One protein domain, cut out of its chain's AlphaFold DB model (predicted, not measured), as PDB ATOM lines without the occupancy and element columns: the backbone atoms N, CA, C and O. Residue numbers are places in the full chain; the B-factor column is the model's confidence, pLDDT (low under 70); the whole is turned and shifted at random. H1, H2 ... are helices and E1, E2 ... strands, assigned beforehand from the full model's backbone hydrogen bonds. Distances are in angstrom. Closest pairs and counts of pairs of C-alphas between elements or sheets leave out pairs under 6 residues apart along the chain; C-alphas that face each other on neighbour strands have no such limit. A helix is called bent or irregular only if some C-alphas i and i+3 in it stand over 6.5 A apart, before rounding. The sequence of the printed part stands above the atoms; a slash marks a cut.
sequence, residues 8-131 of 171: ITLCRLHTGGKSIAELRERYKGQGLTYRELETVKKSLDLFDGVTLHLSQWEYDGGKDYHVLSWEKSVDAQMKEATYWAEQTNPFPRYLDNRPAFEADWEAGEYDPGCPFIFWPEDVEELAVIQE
ATOM      1  N   ILE A   8     167.899 169.703 185.941       96.94
ATOM      2  CA  ILE A   8     167.095 170.656 186.717       96.94
ATOM      3  C   ILE A   8     166.055 169.878 187.508       96.94
ATOM      4  O   ILE A   8     165.232 169.162 186.927       96.94
ATOM      5  N   THR A   9     166.056 170.086 188.818       97.38
ATOM      6  CA  THR A   9     165.180 169.391 189.758       97.38
ATOM      7  C   THR A   9     164.497 170.408 190.667       97.38
ATOM      8  O   THR A   9     165.122 171.354 191.148       97.38
ATOM      9  N   LEU A  10     163.199 170.228 190.888       98.00
ATOM     10  CA  LEU A  10     162.467 170.894 191.954       98.00
ATOM     11  C   LEU A  10     162.804 170.187 193.262       98.00
ATOM     12  O   LEU A  10     162.517 168.998 193.401       98.00
ATOM     13  N   CYS A  11     163.385 170.906 194.212       98.06
ATOM     14  CA  CYS A  11     163.842 170.334 195.469       98.06
ATOM     15  C   CYS A  11     163.304 171.099 196.673       98.06
ATOM     16  O   CYS A  11     163.092 172.308 196.601       98.06
ATOM     17  N   ARG A  12     163.149 170.401 197.798       98.19
ATOM     18  CA  ARG A  12     162.903 170.983 199.116       98.19
ATOM     19  C   ARG A  12     164.183 170.952 199.944       98.19
ATOM     20  O   ARG A  12     164.870 169.934 199.980       98.19
ATOM     21  N   LEU A  13     164.492 172.063 200.602       98.25
ATOM     22  CA  LEU A  13     165.674 172.182 201.451       98.25
ATOM     23  C   LEU A  13     165.407 171.699 202.884       98.25
ATOM     24  O   LEU A  13     164.354 171.986 203.451       98.25
ATOM     25  N   HIS A  14     166.401 171.028 203.464       97.75
ATOM     26  CA  HIS A  14     166.473 170.566 204.856       97.75
ATOM     27  C   HIS A  14     167.755 171.104 205.502       97.75
ATOM     28  O   HIS A  14     168.671 170.369 205.869       97.75
ATOM     29  N   THR A  15     167.878 172.427 205.544       96.69
ATOM     30  CA  THR A  15     169.104 173.125 205.947       96.69
ATOM     31  C   THR A  15     169.125 173.532 207.417       96.69
ATOM     32  O   THR A  15     170.214 173.784 207.944       96.69
ATOM     33  N   GLY A  16     167.960 173.600 208.063       95.62
ATOM     34  CA  GLY A  16     167.772 174.153 209.401       95.62
ATOM     35  C   GLY A  16     168.160 173.213 210.539       95.62
ATOM     36  O   GLY A  16     168.536 172.058 210.354       95.62
ATOM     37  N   GLY A  17     168.099 173.734 211.767       94.56
ATOM     38  CA  GLY A  17     168.244 172.926 212.988       94.56
ATOM     39  C   GLY A  17     169.681 172.541 213.360       94.56
ATOM     40  O   GLY A  17     169.902 172.000 214.443       94.56
ATOM     41  N   LYS A  18     170.669 172.882 212.527       95.62
ATOM     42  CA  LYS A  18     172.094 172.632 212.790       95.62
ATOM     43  C   LYS A  18     172.602 173.472 213.960       95.62
ATOM     44  O   LYS A  18     172.366 174.681 214.042       95.62
ATOM     45  N   SER A  19     173.344 172.845 214.863       97.06
ATOM     46  CA  SER A  19     174.048 173.523 215.948       97.06
ATOM     47  C   SER A  19     175.306 174.239 215.445       97.06
ATOM     48  O   SER A  19     175.907 173.863 214.440       97.06
ATOM     49  N   ILE A  20     175.779 175.241 216.192       97.19
ATOM     50  CA  ILE A  20     177.039 175.935 215.869       97.19
ATOM     51  C   ILE A  20     178.234 174.964 215.846       97.19
ATOM     52  O   ILE A  20     179.162 175.153 215.065       97.19
ATOM     53  N   ALA A  21     178.218 173.912 216.671       96.81
ATOM     54  CA  ALA A  21     179.259 172.884 216.667       96.81
ATOM     55  C   ALA A  21     179.280 172.085 215.353       96.81
ATOM     56  O   ALA A  21     180.354 171.886 214.787       96.81
ATOM     57  N   GLU A  22     178.111 171.688 214.844       96.75
ATOM     58  CA  GLU A  22     177.991 170.998 213.552       96.75
ATOM     59  C   GLU A  22     178.424 171.902 212.398       96.75
ATOM     60  O   GLU A  22     179.212 171.482 211.555       96.75
ATOM     61  N   LEU A  23     177.988 173.167 212.396       96.75
ATOM     62  CA  LEU A  23     178.406 174.141 211.384       96.75
ATOM     63  C   LEU A  23     179.919 174.386 211.428       96.75
ATOM     64  O   LEU A  23     180.563 174.466 210.387       96.75
ATOM     65  N   ARG A  24     180.519 174.446 212.620       96.56
ATOM     66  CA  ARG A  24     181.966 174.628 212.768       96.56
ATOM     67  C   ARG A  24     182.769 173.470 212.180       96.56
ATOM     68  O   ARG A  24     183.816 173.717 211.585       96.56
ATOM     69  N   GLU A  25     182.319 172.231 212.367       96.88
ATOM     70  CA  GLU A  25     182.982 171.074 211.751       96.88
ATOM     71  C   GLU A  25     182.731 171.047 210.239       96.88
ATOM     72  O   GLU A  25     183.661 170.813 209.470       96.88
ATOM     73  N   ARG A  26     181.507 171.374 209.805       94.44
ATOM     74  CA  ARG A  26     181.122 171.426 208.391       94.44
ATOM     75  C   ARG A  26     181.941 172.439 207.584       94.44
ATOM     76  O   ARG A  26     182.398 172.124 206.492       94.44
ATOM     77  N   TYR A  27     182.153 173.633 208.133       93.19
ATOM     78  CA  TYR A  27     182.893 174.733 207.495       93.19
ATOM     79  C   TYR A  27     184.339 174.850 207.995       93.19
ATOM     80  O   TYR A  27     184.975 175.909 207.935       93.19
ATOM     81  N   LYS A  28     184.891 173.754 208.516       94.81
ATOM     82  CA  LYS A  28     186.258 173.712 209.027       94.81
ATOM     83  C   LYS A  28     187.263 174.092 207.944       94.81
ATOM     84  O   LYS A  28     187.234 173.584 206.829       94.81
ATOM     85  N   GLY A  29     188.180 174.987 208.302       92.94
ATOM     86  CA  GLY A  29     189.193 175.514 207.385       92.94
ATOM     87  C   GLY A  29     188.791 176.798 206.657       92.94
ATOM     88  O   GLY A  29     189.664 177.427 206.072       92.94
ATOM     89  N   GLN A  30     187.532 177.243 206.755       90.75
ATOM     90  CA  GLN A  30     187.082 178.503 206.143       90.75
ATOM     91  C   GLN A  30     187.351 179.749 206.999       90.75
ATOM     92  O   GLN A  30     187.141 180.866 206.547       90.75
ATOM     93  N   GLY A  31     187.836 179.584 208.234       91.38
ATOM     94  CA  GLY A  31     188.213 180.710 209.098       91.38
ATOM     95  C   GLY A  31     187.047 181.458 209.755       91.38
ATOM     96  O   GLY A  31     187.293 182.490 210.370       91.38
ATOM     97  N   LEU A  32     185.819 180.928 209.682       93.94
ATOM     98  CA  LEU A  32     184.630 181.544 210.280       93.94
ATOM     99  C   LEU A  32     184.734 181.649 211.811       93.94
ATOM    100  O   LEU A  32     185.070 180.690 212.519       93.94
ATOM    101  N   THR A  33     184.399 182.824 212.326       95.25
ATOM    102  CA  THR A  33     184.226 183.124 213.746       95.25
ATOM    103  C   THR A  33     182.890 182.590 214.270       95.25
ATOM    104  O   THR A  33     181.995 182.218 213.518       95.25
ATOM    105  N   TYR A  34     182.718 182.580 215.597       95.62
ATOM    106  CA  TYR A  34     181.452 182.165 216.211       95.62
ATOM    107  C   TYR A  34     180.261 183.017 215.743       95.62
ATOM    108  O   TYR A  34     179.211 182.465 215.443       95.62
ATOM    109  N   ARG A  35     180.436 184.341 215.631       95.25
ATOM    110  CA  ARG A  35     179.372 185.260 215.190       95.25
ATOM    111  C   ARG A  35     178.996 185.045 213.727       95.25
ATOM    112  O   ARG A  35     177.821 185.069 213.391       95.25
ATOM    113  N   GLU A  36     179.978 184.779 212.873       96.06
ATOM    114  CA  GLU A  36     179.727 184.425 211.470       96.06
ATOM    115  C   GLU A  36     179.022 183.064 211.352       96.06
ATOM    116  O   GLU A  36     178.161 182.869 210.501       96.06
ATOM    117  N   LEU A  37     179.304 182.116 212.250       97.31
ATOM    118  CA  LEU A  37     178.536 180.869 212.306       97.31
ATOM    119  C   LEU A  37     177.084 181.097 212.752       97.31
ATOM    120  O   LEU A  37     176.203 180.371 212.300       97.31
ATOM    121  N   GLU A  38     176.802 182.096 213.595       97.38
ATOM    122  CA  GLU A  38     175.424 182.476 213.941       97.38
ATOM    123  C   GLU A  38     174.675 183.052 212.732       97.38
ATOM    124  O   GLU A  38     173.507 182.714 212.523       97.38
ATOM    125  N   THR A  39     175.333 183.867 211.901       96.75
ATOM    126  CA  THR A  39     174.723 184.397 210.671       96.75
ATOM    127  C   THR A  39     174.501 183.300 209.632       96.75
ATOM    128  O   THR A  39     173.410 183.222 209.066       96.75
ATOM    129  N   VAL A  40     175.464 182.386 209.456       96.69
ATOM    130  CA  VAL A  40     175.301 181.190 208.609       96.69
ATOM    131  C   VAL A  40     174.141 180.335 209.103       96.69
ATOM    132  O   VAL A  40     173.274 179.964 208.314       96.69
ATOM    133  N   LYS A  41     174.068 180.061 210.412       97.62
ATOM    134  CA  LYS A  41     172.958 179.300 210.998       97.62
ATOM    135  C   LYS A  41     171.619 179.956 210.676       97.62
ATOM    136  O   LYS A  41     170.699 179.275 210.240       97.62
ATOM    137  N   LYS A  42     171.517 181.271 210.869       97.88
ATOM    138  CA  LYS A  42     170.286 182.014 210.609       97.88
ATOM    139  C   LYS A  42     169.873 181.946 209.141       97.88
ATOM    140  O   LYS A  42     168.696 181.743 208.861       97.88
ATOM    141  N   SER A  43     170.829 182.070 208.222       97.44
ATOM    142  CA  SER A  43     170.582 181.886 206.791       97.44
ATOM    143  C   SER A  43     170.055 180.478 206.487       97.44
ATOM    144  O   SER A  43     169.013 180.332 205.854       97.44
ATOM    145  N   LEU A  44     170.705 179.437 207.016       97.75
ATOM    146  CA  LEU A  44     170.297 178.045 206.809       97.75
ATOM    147  C   LEU A  44     168.926 177.721 207.419       97.75
ATOM    148  O   LEU A  44     168.160 176.983 206.809       97.75
ATOM    149  N   ASP A  45     168.594 178.283 208.583       98.12
ATOM    150  CA  ASP A  45     167.263 178.138 209.186       98.12
ATOM    151  C   ASP A  45     166.176 178.813 208.327       98.12
ATOM    152  O   ASP A  45     165.047 178.340 208.281       98.12
ATOM    153  N   LEU A  46     166.503 179.912 207.636       97.94
ATOM    154  CA  LEU A  46     165.576 180.595 206.728       97.94
ATOM    155  C   LEU A  46     165.427 179.873 205.388       97.94
ATOM    156  O   LEU A  46     164.350 179.920 204.805       97.94
ATOM    157  N   PHE A  47     166.471 179.204 204.903       97.75
ATOM    158  CA  PHE A  47     166.373 178.328 203.734       97.75
ATOM    159  C   PHE A  47     165.596 177.039 204.020       97.75
ATOM    160  O   PHE A  47     165.103 176.404 203.088       97.75
ATOM    161  N   ASP A  48     165.452 176.656 205.289       98.19
ATOM    162  CA  ASP A  48     164.827 175.396 205.664       98.19
ATOM    163  C   ASP A  48     163.367 175.315 205.199       98.19
ATOM    164  O   ASP A  48     162.565 176.238 205.368       98.19
ATOM    165  N   GLY A  49     163.021 174.194 204.572       97.31
ATOM    166  CA  GLY A  49     161.697 173.930 204.032       97.31
ATOM    167  C   GLY A  49     161.357 174.665 202.734       97.31
ATOM    168  O   GLY A  49     160.297 174.373 202.173       97.31
ATOM    169  N   VAL A  50     162.214 175.562 202.231       97.69
ATOM    170  CA  VAL A  50     161.988 176.275 200.965       97.69
ATOM    171  C   VAL A  50     162.058 175.301 199.789       97.69
ATOM    172  O   VAL A  50     162.905 174.407 199.748       97.69
ATOM    173  N   THR A  51     161.159 175.476 198.819       97.88
ATOM    174  CA  THR A  51     161.175 174.734 197.555       97.88
ATOM    175  C   THR A  51     161.796 175.578 196.442       97.88
ATOM    176  O   THR A  51     161.332 176.688 196.179       97.88
ATOM    177  N   LEU A  52     162.831 175.051 195.784       97.31
ATOM    178  CA  LEU A  52     163.627 175.739 194.763       97.31
ATOM    179  C   LEU A  52     163.808 174.877 193.514       97.31
ATOM    180  O   LEU A  52     163.804 173.651 193.584       97.31
ATOM    181  N   HIS A  53     164.055 175.530 192.381       97.38
ATOM    182  CA  HIS A  53     164.640 174.878 191.217       97.38
ATOM    183  C   HIS A  53     166.154 174.884 191.382       97.38
ATOM    184  O   HIS A  53     166.777 175.949 191.428       97.38
ATOM    185  N   LEU A  54     166.740 173.696 191.466       97.31
ATOM    186  CA  LEU A  54     168.177 173.505 191.581       97.31
ATOM    187  C   LEU A  54     168.714 172.880 190.295       97.31
ATOM    188  O   LEU A  54     168.046 172.064 189.656       97.31
ATOM    189  N   SER A  55     169.920 173.284 189.911       96.06
ATOM    190  CA  SER A  55     170.635 172.767 188.750       96.06
ATOM    191  C   SER A  55     171.887 172.010 189.176       96.06
ATOM    192  O   SER A  55     172.597 172.450 190.077       96.06
ATOM    193  N   GLN A  56     172.154 170.883 188.522       95.56
ATOM    194  CA  GLN A  56     173.367 170.086 188.704       95.56
ATOM    195  C   GLN A  56     174.137 170.050 187.386       95.56
ATOM    196  O   GLN A  56     173.544 169.844 186.321       95.56
ATOM    197  N   TRP A  57     175.451 170.261 187.457       93.38
ATOM    198  CA  TRP A  57     176.288 170.487 186.284       93.38
ATOM    199  C   TRP A  57     177.396 169.441 186.162       93.38
ATOM    200  O   TRP A  57     177.978 168.999 187.145       93.38
ATOM    201  N   GLU A  58     177.773 169.094 184.933       90.88
ATOM    202  CA  GLU A  58     178.811 168.089 184.676       90.88
ATOM    203  C   GLU A  58     180.173 168.489 185.264       90.88
ATOM    204  O   GLU A  58     180.938 167.628 185.697       90.88
ATOM    205  N   TYR A  59     180.483 169.790 185.311       87.94
ATOM    206  CA  TYR A  59     181.793 170.271 185.756       87.94
ATOM    207  C   TYR A  59     182.072 169.998 187.244       87.94
ATOM    208  O   TYR A  59     183.239 169.894 187.618       87.94
ATOM    209  N   ASP A  60     181.035 169.859 188.078       87.38
ATOM    210  CA  ASP A  60     181.154 169.446 189.487       87.38
ATOM    211  C   ASP A  60     180.865 167.944 189.691       87.38
ATOM    212  O   ASP A  60     180.885 167.421 190.810       87.38
ATOM    213  N   GLY A  61     180.663 167.213 188.589       87.12
ATOM    214  CA  GLY A  61     180.286 165.805 188.593       87.12
ATOM    215  C   GLY A  61     178.813 165.562 188.924       87.12
ATOM    216  O   GLY A  61     178.479 164.435 189.288       87.12
ATOM    217  N   GLY A  62     177.958 166.583 188.826       85.81
ATOM    218  CA  GLY A  62     176.534 166.511 189.140       85.81
ATOM    219  C   GLY A  62     176.267 166.301 190.629       85.81
ATOM    220  O   GLY A  62     175.296 165.639 190.988       85.81
ATOM    221  N   LYS A  63     177.165 166.780 191.493       89.50
ATOM    222  CA  LYS A  63     177.098 166.537 192.944       89.50
ATOM    223  C   LYS A  63     176.447 167.687 193.682       89.50
ATOM    224  O   LYS A  63     175.693 167.460 194.622       89.50
ATOM    225  N   ASP A  64     176.738 168.899 193.240       93.94
ATOM    226  CA  ASP A  64     176.340 170.109 193.931       93.94
ATOM    227  C   ASP A  64     175.025 170.632 193.352       93.94
ATOM    228  O   ASP A  64     174.797 170.607 192.139       93.94
ATOM    229  N   TYR A  65     174.137 171.100 194.227       96.38
ATOM    230  CA  TYR A  65     172.869 171.688 193.820       96.38
ATOM    231  C   TYR A  65     172.983 173.207 193.799       96.38
ATOM    232  O   TYR A  65     173.022 173.848 194.848       96.38
ATOM    233  N   HIS A  66     172.996 173.783 192.601       95.56
ATOM    234  CA  HIS A  66     173.099 175.225 192.392       95.56
ATOM    235  C   HIS A  66     171.713 175.833 192.274       95.56
ATOM    236  O   HIS A  66     170.909 175.376 191.456       95.56
ATOM    237  N   VAL A  67     171.434 176.888 193.033       95.94
ATOM    238  CA  VAL A  67     170.167 177.621 192.908       95.94
ATOM    239  C   VAL A  67     170.026 178.180 191.494       95.94
ATOM    240  O   VAL A  67     170.866 178.955 191.043       95.94
ATOM    241  N   LEU A  68     168.954 177.786 190.803       94.88
ATOM    242  CA  LEU A  68     168.616 178.276 189.468       94.88
ATOM    243  C   LEU A  68     167.501 179.322 189.529       94.88
ATOM    244  O   LEU A  68     167.620 180.391 188.937       94.88
ATOM    245  N   SER A  69     166.400 179.000 190.210       94.75
ATOM    246  CA  SER A  69     165.244 179.891 190.348       94.75
ATOM    247  C   SER A  69     164.307 179.447 191.474       94.75
ATOM    248  O   SER A  69     164.417 178.344 192.016       94.75
ATOM    249  N   TRP A  70     163.353 180.306 191.825       95.88
ATOM    250  CA  TRP A  70     162.327 180.039 192.831       95.88
ATOM    251  C   TRP A  70     160.988 180.648 192.434       95.88
ATOM    252  O   TRP A  70     160.899 181.494 191.543       95.88
ATOM    253  N   GLU A  71     159.925 180.198 193.094       95.06
ATOM    254  CA  GLU A  71     158.616 180.816 192.935       95.06
ATOM    255  C   GLU A  71     158.532 182.142 193.690       95.06
ATOM    256  O   GLU A  71     159.067 182.302 194.785       95.06
ATOM    257  N   LYS A  72     157.746 183.082 193.159       95.25
ATOM    258  CA  LYS A  72     157.520 184.382 193.806       95.25
ATOM    259  C   LYS A  72     156.914 184.263 195.215       95.25
ATOM    260  O   LYS A  72     157.073 185.170 196.025       95.25
ATOM    261  N   SER A  73     156.233 183.155 195.511       96.44
ATOM    262  CA  SER A  73     155.650 182.852 196.825       96.44
ATOM    263  C   SER A  73     156.695 182.794 197.946       96.44
ATOM    264  O   SER A  73     156.382 183.170 199.075       96.44
ATOM    265  N   VAL A  74     157.929 182.388 197.634       97.00
ATOM    266  CA  VAL A  74     159.038 182.276 198.594       97.00
ATOM    267  C   VAL A  74     160.059 183.412 198.473       97.00
ATOM    268  O   VAL A  74     161.056 183.410 199.187       97.00
ATOM    269  N   ASP A  75     159.818 184.415 197.620       96.50
ATOM    270  CA  ASP A  75     160.790 185.481 197.324       96.50
ATOM    271  C   ASP A  75     161.223 186.269 198.567       96.50
ATOM    272  O   ASP A  75     162.407 186.505 198.780       96.50
ATOM    273  N   ALA A  76     160.281 186.604 199.452       96.56
ATOM    274  CA  ALA A  76     160.592 187.314 200.691       96.56
ATOM    275  C   ALA A  76     161.463 186.480 201.649       96.56
ATOM    276  O   ALA A  76     162.321 187.026 202.341       96.56
ATOM    277  N   GLN A  77     161.251 185.160 201.682       97.06
ATOM    278  CA  GLN A  77     162.052 184.237 202.484       97.06
ATOM    279  C   GLN A  77     163.449 184.065 201.880       97.06
ATOM    280  O   GLN A  77     164.431 184.113 202.617       97.06
ATOM    281  N   MET A  78     163.538 183.964 200.549       96.75
ATOM    282  CA  MET A  78     164.806 183.962 199.816       96.75
ATOM    283  C   MET A  78     165.597 185.244 200.068       96.75
ATOM    284  O   MET A  78     166.759 185.163 200.449       96.75
ATOM    285  N   LYS A  79     164.956 186.414 199.971       97.00
ATOM    286  CA  LYS A  79     165.574 187.711 200.265       97.00
ATOM    287  C   LYS A  79     166.219 187.736 201.649       97.00
ATOM    288  O   LYS A  79     167.381 188.110 201.792       97.00
ATOM    289  N   GLU A  80     165.474 187.326 202.675       97.94
ATOM    290  CA  GLU A  80     165.977 187.323 204.050       97.94
ATOM    291  C   GLU A  80     167.108 186.298 204.228       97.94
ATOM    292  O   GLU A  80     168.145 186.628 204.803       97.94
ATOM    293  N   ALA A  81     166.954 185.076 203.708       97.31
ATOM    294  CA  ALA A  81     167.975 184.032 203.803       97.31
ATOM    295  C   ALA A  81     169.292 184.454 203.131       97.31
ATOM    296  O   ALA A  81     170.373 184.279 203.706       97.31
ATOM    297  N   THR A  82     169.193 185.072 201.952       96.62
ATOM    298  CA  THR A  82     170.314 185.609 201.183       96.62
ATOM    299  C   THR A  82     171.018 186.740 201.927       96.62
ATOM    300  O   THR A  82     172.240 186.699 202.044       96.62
ATOM    301  N   TYR A  83     170.291 187.694 202.519       97.00
ATOM    302  CA  TYR A  83     170.914 188.766 203.308       97.00
ATOM    303  C   TYR A  83     171.791 188.225 204.448       97.00
ATOM    304  O   TYR A  83     172.888 188.734 204.693       97.00
ATOM    305  N   TRP A  84     171.334 187.179 205.146       97.06
ATOM    306  CA  TRP A  84     172.119 186.560 206.218       97.06
ATOM    307  C   TRP A  84     173.344 185.803 205.702       97.06
ATOM    308  O   TRP A  84     174.376 185.822 206.370       97.06
ATOM    309  N   ALA A  85     173.267 185.195 204.515       95.06
ATOM    310  CA  ALA A  85     174.431 184.586 203.871       95.06
ATOM    311  C   ALA A  85     175.471 185.635 203.438       95.06
ATOM    312  O   ALA A  85     176.672 185.413 203.608       95.06
ATOM    313  N   GLU A  86     175.018 186.800 202.957       95.25
ATOM    314  CA  GLU A  86     175.881 187.916 202.538       95.25
ATOM    315  C   GLU A  86     176.805 188.421 203.654       95.25
ATOM    316  O   GLU A  86     177.900 188.909 203.381       95.25
ATOM    317  N   GLN A  87     176.422 188.237 204.923       95.12
ATOM    318  CA  GLN A  87     177.251 188.626 206.072       95.12
ATOM    319  C   GLN A  87     178.552 187.816 206.173       95.12
ATOM    320  O   GLN A  87     179.463 188.191 206.903       95.12
ATOM    321  N   THR A  88     178.638 186.711 205.432       92.88
ATOM    322  CA  THR A  88     179.813 185.834 205.355       92.88
ATOM    323  C   THR A  88     180.322 185.648 203.927       92.88
ATOM    324  O   THR A  88     181.143 184.767 203.677       92.88
ATOM    325  N   ASN A  89     179.844 186.460 202.976       89.75
ATOM    326  CA  ASN A  89     180.263 186.365 201.581       89.75
ATOM    327  C   ASN A  89     181.769 186.684 201.457       89.75
ATOM    328  O   ASN A  89     182.209 187.728 201.949       89.75
ATOM    329  N   PRO A  90     182.571 185.836 200.776       86.44
ATOM    330  CA  PRO A  90     183.980 186.120 200.493       86.44
ATOM    331  C   PRO A  90     184.219 187.452 199.768       86.44
ATOM    332  O   PRO A  90     185.310 188.020 199.863       86.44
ATOM    333  N   PHE A  91     183.209 187.950 199.050       87.94
ATOM    334  CA  PHE A  91     183.200 189.239 198.368       87.94
ATOM    335  C   PHE A  91     182.188 190.179 199.047       87.94
ATOM    336  O   PHE A  91     181.069 190.341 198.561       87.94
ATOM    337  N   PRO A  92     182.545 190.801 200.186       86.44
ATOM    338  CA  PRO A  92     181.586 191.521 201.019       86.44
ATOM    339  C   PRO A  92     181.088 192.797 200.327       86.44
ATOM    340  O   PRO A  92     181.778 193.818 200.306       86.44
ATOM    341  N   ARG A  93     179.865 192.746 199.783       92.31
ATOM    342  CA  ARG A  93     179.161 193.902 199.197       92.31
ATOM    343  C   ARG A  93     178.128 194.513 200.149       92.31
ATOM    344  O   ARG A  93     177.968 195.731 200.165       92.31
ATOM    345  N   TYR A  94     177.475 193.682 200.966       94.56
ATOM    346  CA  TYR A  94     176.357 194.081 201.835       94.56
ATOM    347  C   TYR A  94     176.577 193.786 203.327       94.56
ATOM    348  O   TYR A  94     175.611 193.723 204.092       94.56
ATOM    349  N   LEU A  95     177.832 193.606 203.752       94.56
ATOM    350  CA  LEU A  95     178.173 193.396 205.160       94.56
ATOM    351  C   LEU A  95     177.629 194.554 206.013       94.56
ATOM    352  O   LEU A  95     177.966 195.713 205.769       94.56
ATOM    353  N   ASP A  96     176.758 194.228 206.970       94.94
ATOM    354  CA  ASP A  96     176.035 195.168 207.835       94.94
ATOM    355  C   ASP A  96     175.262 196.283 207.090       94.94
ATOM    356  O   ASP A  96     174.892 197.301 207.680       94.94
ATOM    357  N   ASN A  97     174.972 196.108 205.794       96.44
ATOM    358  CA  ASN A  97     174.323 197.116 204.952       96.44
ATOM    359  C   ASN A  97     173.040 196.588 204.298       96.44
ATOM    360  O   ASN A  97     172.932 196.445 203.077       96.44
ATOM    361  N   ARG A  98     172.035 196.336 205.141       96.56
ATOM    362  CA  ARG A  98     170.693 195.929 204.702       96.56
ATOM    363  C   ARG A  98     170.030 196.904 203.720       96.56
ATOM    364  O   ARG A  98     169.484 196.416 202.738       96.56
ATOM    365  N   PRO A  99     170.077 198.239 203.913       97.56
ATOM    366  CA  PRO A  99     169.403 199.160 202.998       97.56
ATOM    367  C   PRO A  99     169.916 199.076 201.558       97.56
ATOM    368  O   PRO A  99     169.116 199.136 200.631       97.56
ATOM    369  N   ALA A 100     171.229 198.908 201.361       96.56
ATOM    370  CA  ALA A 100     171.790 198.727 200.023       96.56
ATOM    371  C   ALA A 100     171.372 197.383 199.407       96.56
ATOM    372  O   ALA A 100     170.998 197.342 198.241       96.56
ATOM    373  N   PHE A 101     171.377 196.304 200.198       97.31
ATOM    374  CA  PHE A 101     170.917 194.992 199.738       97.31
ATOM    375  C   PHE A 101     169.447 195.014 199.310       97.31
ATOM    376  O   PHE A 101     169.106 194.528 198.238       97.31
ATOM    377  N   GLU A 102     168.570 195.594 200.132       97.38
ATOM    378  CA  GLU A 102     167.143 195.677 199.821       97.38
ATOM    379  C   GLU A 102     166.881 196.552 198.595       97.38
ATOM    380  O   GLU A 102     166.030 196.202 197.785       97.38
ATOM    381  N   ALA A 103     167.624 197.648 198.421       97.44
ATOM    382  CA  ALA A 103     167.515 198.476 197.226       97.44
ATOM    383  C   ALA A 103     167.878 197.692 195.951       97.44
ATOM    384  O   ALA A 103     167.092 197.690 195.003       97.44
ATOM    385  N   ASP A 104     169.013 196.984 195.955       97.31
ATOM    386  CA  ASP A 104     169.474 196.193 194.805       97.31
ATOM    387  C   ASP A 104     168.539 194.989 194.551       97.31
ATOM    388  O   ASP A 104     168.273 194.644 193.398       97.31
ATOM    389  N   TRP A 105     167.963 194.384 195.602       96.44
ATOM    390  CA  TRP A 105     166.962 193.317 195.467       96.44
ATOM    391  C   TRP A 105     165.675 193.809 194.799       96.44
ATOM    392  O   TRP A 105     165.226 193.215 193.820       96.44
ATOM    393  N   GLU A 106     165.078 194.900 195.292       96.06
ATOM    394  CA  GLU A 106     163.824 195.439 194.740       96.06
ATOM    395  C   GLU A 106     164.009 195.999 193.316       96.06
ATOM    396  O   GLU A 106     163.077 195.970 192.512       96.06
ATOM    397  N   ALA A 107     165.215 196.470 192.978       96.75
ATOM    398  CA  ALA A 107     165.573 196.882 191.620       96.75
ATOM    399  C   ALA A 107     165.822 195.697 190.663       96.75
ATOM    400  O   ALA A 107     165.855 195.895 189.448       96.75
ATOM    401  N   GLY A 108     165.985 194.472 191.180       94.56
ATOM    402  CA  GLY A 108     166.397 193.306 190.390       94.56
ATOM    403  C   GLY A 108     167.859 193.367 189.926       94.56
ATOM    404  O   GLY A 108     168.223 192.697 188.963       94.56
ATOM    405  N   GLU A 109     168.682 194.180 190.592       95.38
ATOM    406  CA  GLU A 109     170.109 194.390 190.307       95.38
ATOM    407  C   GLU A 109     171.022 193.612 191.269       95.38
ATOM    408  O   GLU A 109     172.251 193.667 191.154       95.38
ATOM    409  N   TYR A 110     170.436 192.875 192.218       93.75
ATOM    410  CA  TYR A 110     171.174 191.981 193.099       93.75
ATOM    411  C   TYR A 110     171.905 190.898 192.290       93.75
ATOM    412  O   TYR A 110     171.295 190.111 191.565       93.75
ATOM    413  N   ASP A 111     173.223 190.841 192.470       89.25
ATOM    414  CA  ASP A 111     174.102 189.796 191.952       89.25
ATOM    415  C   ASP A 111     174.851 189.173 193.142       89.25
ATOM    416  O   ASP A 111     175.582 189.899 193.828       89.25
ATOM    417  N   PRO A 112     174.686 187.863 193.404       80.56
ATOM    418  CA  PRO A 112     175.361 187.191 194.509       80.56
ATOM    419  C   PRO A 112     176.881 187.070 194.303       80.56
ATOM    420  O   PRO A 112     177.606 186.754 195.248       80.56
ATOM    421  N   GLY A 113     177.395 187.261 193.077       82.06
ATOM    422  CA  GLY A 113     178.815 187.112 192.724       82.06
ATOM    423  C   GLY A 113     179.330 185.663 192.740       82.06
ATOM    424  O   GLY A 113     180.275 185.329 192.024       82.06
ATOM    425  N   CYS A 114     178.688 184.780 193.504       82.38
ATOM    426  CA  CYS A 114     178.886 183.336 193.518       82.38
ATOM    427  C   CYS A 114     177.537 182.602 193.636       82.38
ATOM    428  O   CYS A 114     176.637 183.093 194.318       82.38
ATOM    429  N   PRO A 115     177.370 181.425 193.007       83.69
ATOM    430  CA  PRO A 115     176.130 180.665 193.116       83.69
ATOM    431  C   PRO A 115     175.922 180.138 194.541       83.69
ATOM    432  O   PRO A 115     176.865 179.704 195.206       83.69
ATOM    433  N   PHE A 116     174.666 180.121 194.986       91.50
ATOM    434  CA  PHE A 116     174.271 179.388 196.184       91.50
ATOM    435  C   PHE A 116     174.292 177.890 195.895       91.50
ATOM    436  O   PHE A 116     173.633 177.430 194.959       91.50
ATOM    437  N   ILE A 117     175.036 177.148 196.714       93.19
ATOM    438  CA  ILE A 117     175.228 175.705 196.574       93.19
ATOM    439  C   ILE A 117     174.707 174.999 197.822       93.19
ATOM    440  O   ILE A 117     175.095 175.334 198.944       93.19
ATOM    441  N   PHE A 118     173.874 173.983 197.614       95.44
ATOM    442  CA  PHE A 118     173.414 173.072 198.657       95.44
ATOM    443  C   PHE A 118     174.010 171.682 198.453       95.44
ATOM    444  O   PHE A 118     174.165 171.211 197.323       95.44
ATOM    445  N   TRP A 119     174.366 171.033 199.561       94.00
ATOM    446  CA  TRP A 119     174.891 169.671 199.519       94.00
ATOM    447  C   TRP A 119     173.749 168.657 199.433       94.00
ATOM    448  O   TRP A 119     172.670 168.934 199.963       94.00
ATOM    449  N   PRO A 120     173.974 167.477 198.830       94.94
ATOM    450  CA  PRO A 120     172.944 166.452 198.680       94.94
ATOM    451  C   PRO A 120     172.237 166.052 199.976       94.94
ATOM    452  O   PRO A 120     171.067 165.695 199.938       94.94
ATOM    453  N   GLU A 121     172.915 166.117 201.124       95.06
ATOM    454  CA  GLU A 121     172.335 165.726 202.413       95.06
ATOM    455  C   GLU A 121     171.245 166.691 202.900       95.06
ATOM    456  O   GLU A 121     170.404 166.300 203.706       95.06
ATOM    457  N   ASP A 122     171.249 167.933 202.411       96.12
ATOM    458  CA  ASP A 122     170.277 168.966 202.779       96.12
ATOM    459  C   ASP A 122     169.170 169.130 201.725       96.12
ATOM    460  O   ASP A 122     168.424 170.110 201.761       96.12
ATOM    461  N   VAL A 123     169.085 168.227 200.743       97.25
ATOM    462  CA  VAL A 123     168.218 168.379 199.570       97.25
ATOM    463  C   VAL A 123     167.325 167.153 199.403       97.25
ATOM    464  O   VAL A 123     167.791 166.028 199.256       97.25
ATOM    465  N   GLU A 124     166.017 167.385 199.370       97.81
ATOM    466  CA  GLU A 124     165.007 166.402 198.982       97.81
ATOM    467  C   GLU A 124     164.529 166.706 197.556       97.81
ATOM    468  O   GLU A 124     163.921 167.748 197.309       97.81
ATOM    469  N   GLU A 125     164.791 165.809 196.602       96.88
ATOM    470  CA  GLU A 125     164.284 165.935 195.230       96.88
ATOM    471  C   GLU A 125     162.777 165.628 195.176       96.88
ATOM    472  O   GLU A 125     162.347 164.525 195.512       96.88
ATOM    473  N   LEU A 126     161.966 166.583 194.710       96.94
ATOM    474  CA  LEU A 126     160.514 166.421 194.570       96.94
ATOM    475  C   LEU A 126     160.109 166.007 193.153       96.94
ATOM    476  O   LEU A 126     159.242 165.154 192.973       96.94
ATOM    477  N   ALA A 127     160.703 166.639 192.136       95.81
ATOM    478  CA  ALA A 127     160.409 166.353 190.735       95.81
ATOM    479  C   ALA A 127     161.575 166.747 189.826       95.81
ATOM    480  O   ALA A 127     162.087 167.861 189.915       95.81
ATOM    481  N   VAL A 128     161.949 165.870 188.894       96.44
ATOM    482  CA  VAL A 128     162.917 166.205 187.839       96.44
ATOM    483  C   VAL A 128     162.186 166.917 186.705       96.44
ATOM    484  O   VAL A 128     161.247 166.379 186.121       96.44
ATOM    485  N   ILE A 129     162.613 168.139 186.400       95.25
ATOM    486  CA  ILE A 129     162.015 168.991 185.361       95.25
ATOM    487  C   ILE A 129     162.755 168.814 184.039       95.25
ATOM    488  O   ILE A 129     162.148 168.822 182.968       95.25
ATOM    489  N   GLN A 130     164.073 168.647 184.112       93.19
ATOM    490  CA  GLN A 130     164.924 168.434 182.955       93.19
ATOM    491  C   GLN A 130     166.040 167.463 183.320       93.19
ATOM    492  O   GLN A 130     166.806 167.722 184.244       93.19
ATOM    493  N   GLU A 131     166.157 166.375 182.567       92.38
ATOM    494  CA  GLU A 131     167.327 165.502 182.645       92.38
ATOM    495  C   GLU A 131     168.546 166.153 181.992       92.38
ATOM    496  O   GLU A 131     168.414 166.962 181.066       92.38
TER     497      GLU A 131
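This is residues 8 to 131 of the 171 residues of an uncharacterized protein of Clostridiaceae bacterium (UniProt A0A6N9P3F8). A strongly twisted sheet of four strands makes one end of the domain, and a row of helices reaches away from it: H2 and H3 run side by side, each grazing the sheet near one of its ends, with H1 crosswise on H2 and H4 beyond H3. A long stretch with no named element, residues 108 to 122, leads from H4 back to the sheet. The printed part has 124 residues with four named helices and four named strands, in the order E1 H1 H2 E2 E3 H3 H4 E4. The sheet's order is E3 E2 E1 E4, all antiparallel, and the class is mixed, helices and strands. The whole is compact, with a radius of gyration of the C-alphas of 14.5 A and spans of 39 by 37 by 27 A.

E1, residues 8 to 13, is an inner strand, antiparallel to the edge strand E4, residues 123 to 130, at 160 degrees, with N 10 and O 127 2.8 A apart, within hydrogen-bond range. E4 bends by 75 degrees at residue 126. E2, residues 51 to 56, is antiparallel to E1 at 133 degrees, with N 11 and O 52 2.8 A apart. E3, residues 65 to 70, the other edge strand, forms a hairpin with E2, with N 55 and O 66 2.8 A apart. Residues 65 to 66 of E3 also pair, antiparallel, with residues 117 to 118. H1, residues 20 to 26, is not on the sheet; it touches H2, residues 34 to 47, about perpendicular at 85 degrees, the closest C-alphas being those of Ile 20 and Leu 37, 6.3 A apart. H2 touches H3, residues 72 to 86, at a shallow tilt of 10 degrees, opposite ways; their closest C-alphas, Ser 43 and Ala 81, are 4.5 A apart. H2 only grazes the sheet with residues 44 to 47, and H3 with residues 73 to 78. H4, residues 98 to 107, forms a helical hairpin with H3; they only just touch, with 3 pairs of C-alphas within 8 A, the closest Tyr 83 and Phe 101 at 7.2 A. Every O i to N i+4 pair is within hydrogen-bond range in H1, H2 and H4, and 9 of 11 in H3.

E1 begins at C-alpha 8, (167.095, 170.656, 186.717). H2 measures 19.9 A from first to last C-alpha, and H3 20.6 A. H3 is irregular: C-alphas 73 and 76 are 7.7 A apart. E4 measures 16.9 A and ends at C-alpha 130, (164.924, 168.434, 182.955).

The two C-alphas farthest apart, Tyr 34 and Glu 131, are 40.0 A apart. The printed part has no cut. The links from H3 to H4 and from H4 to E4 are long. The mean pLDDT of the printed part is 94.9, and no printed residue is under 70.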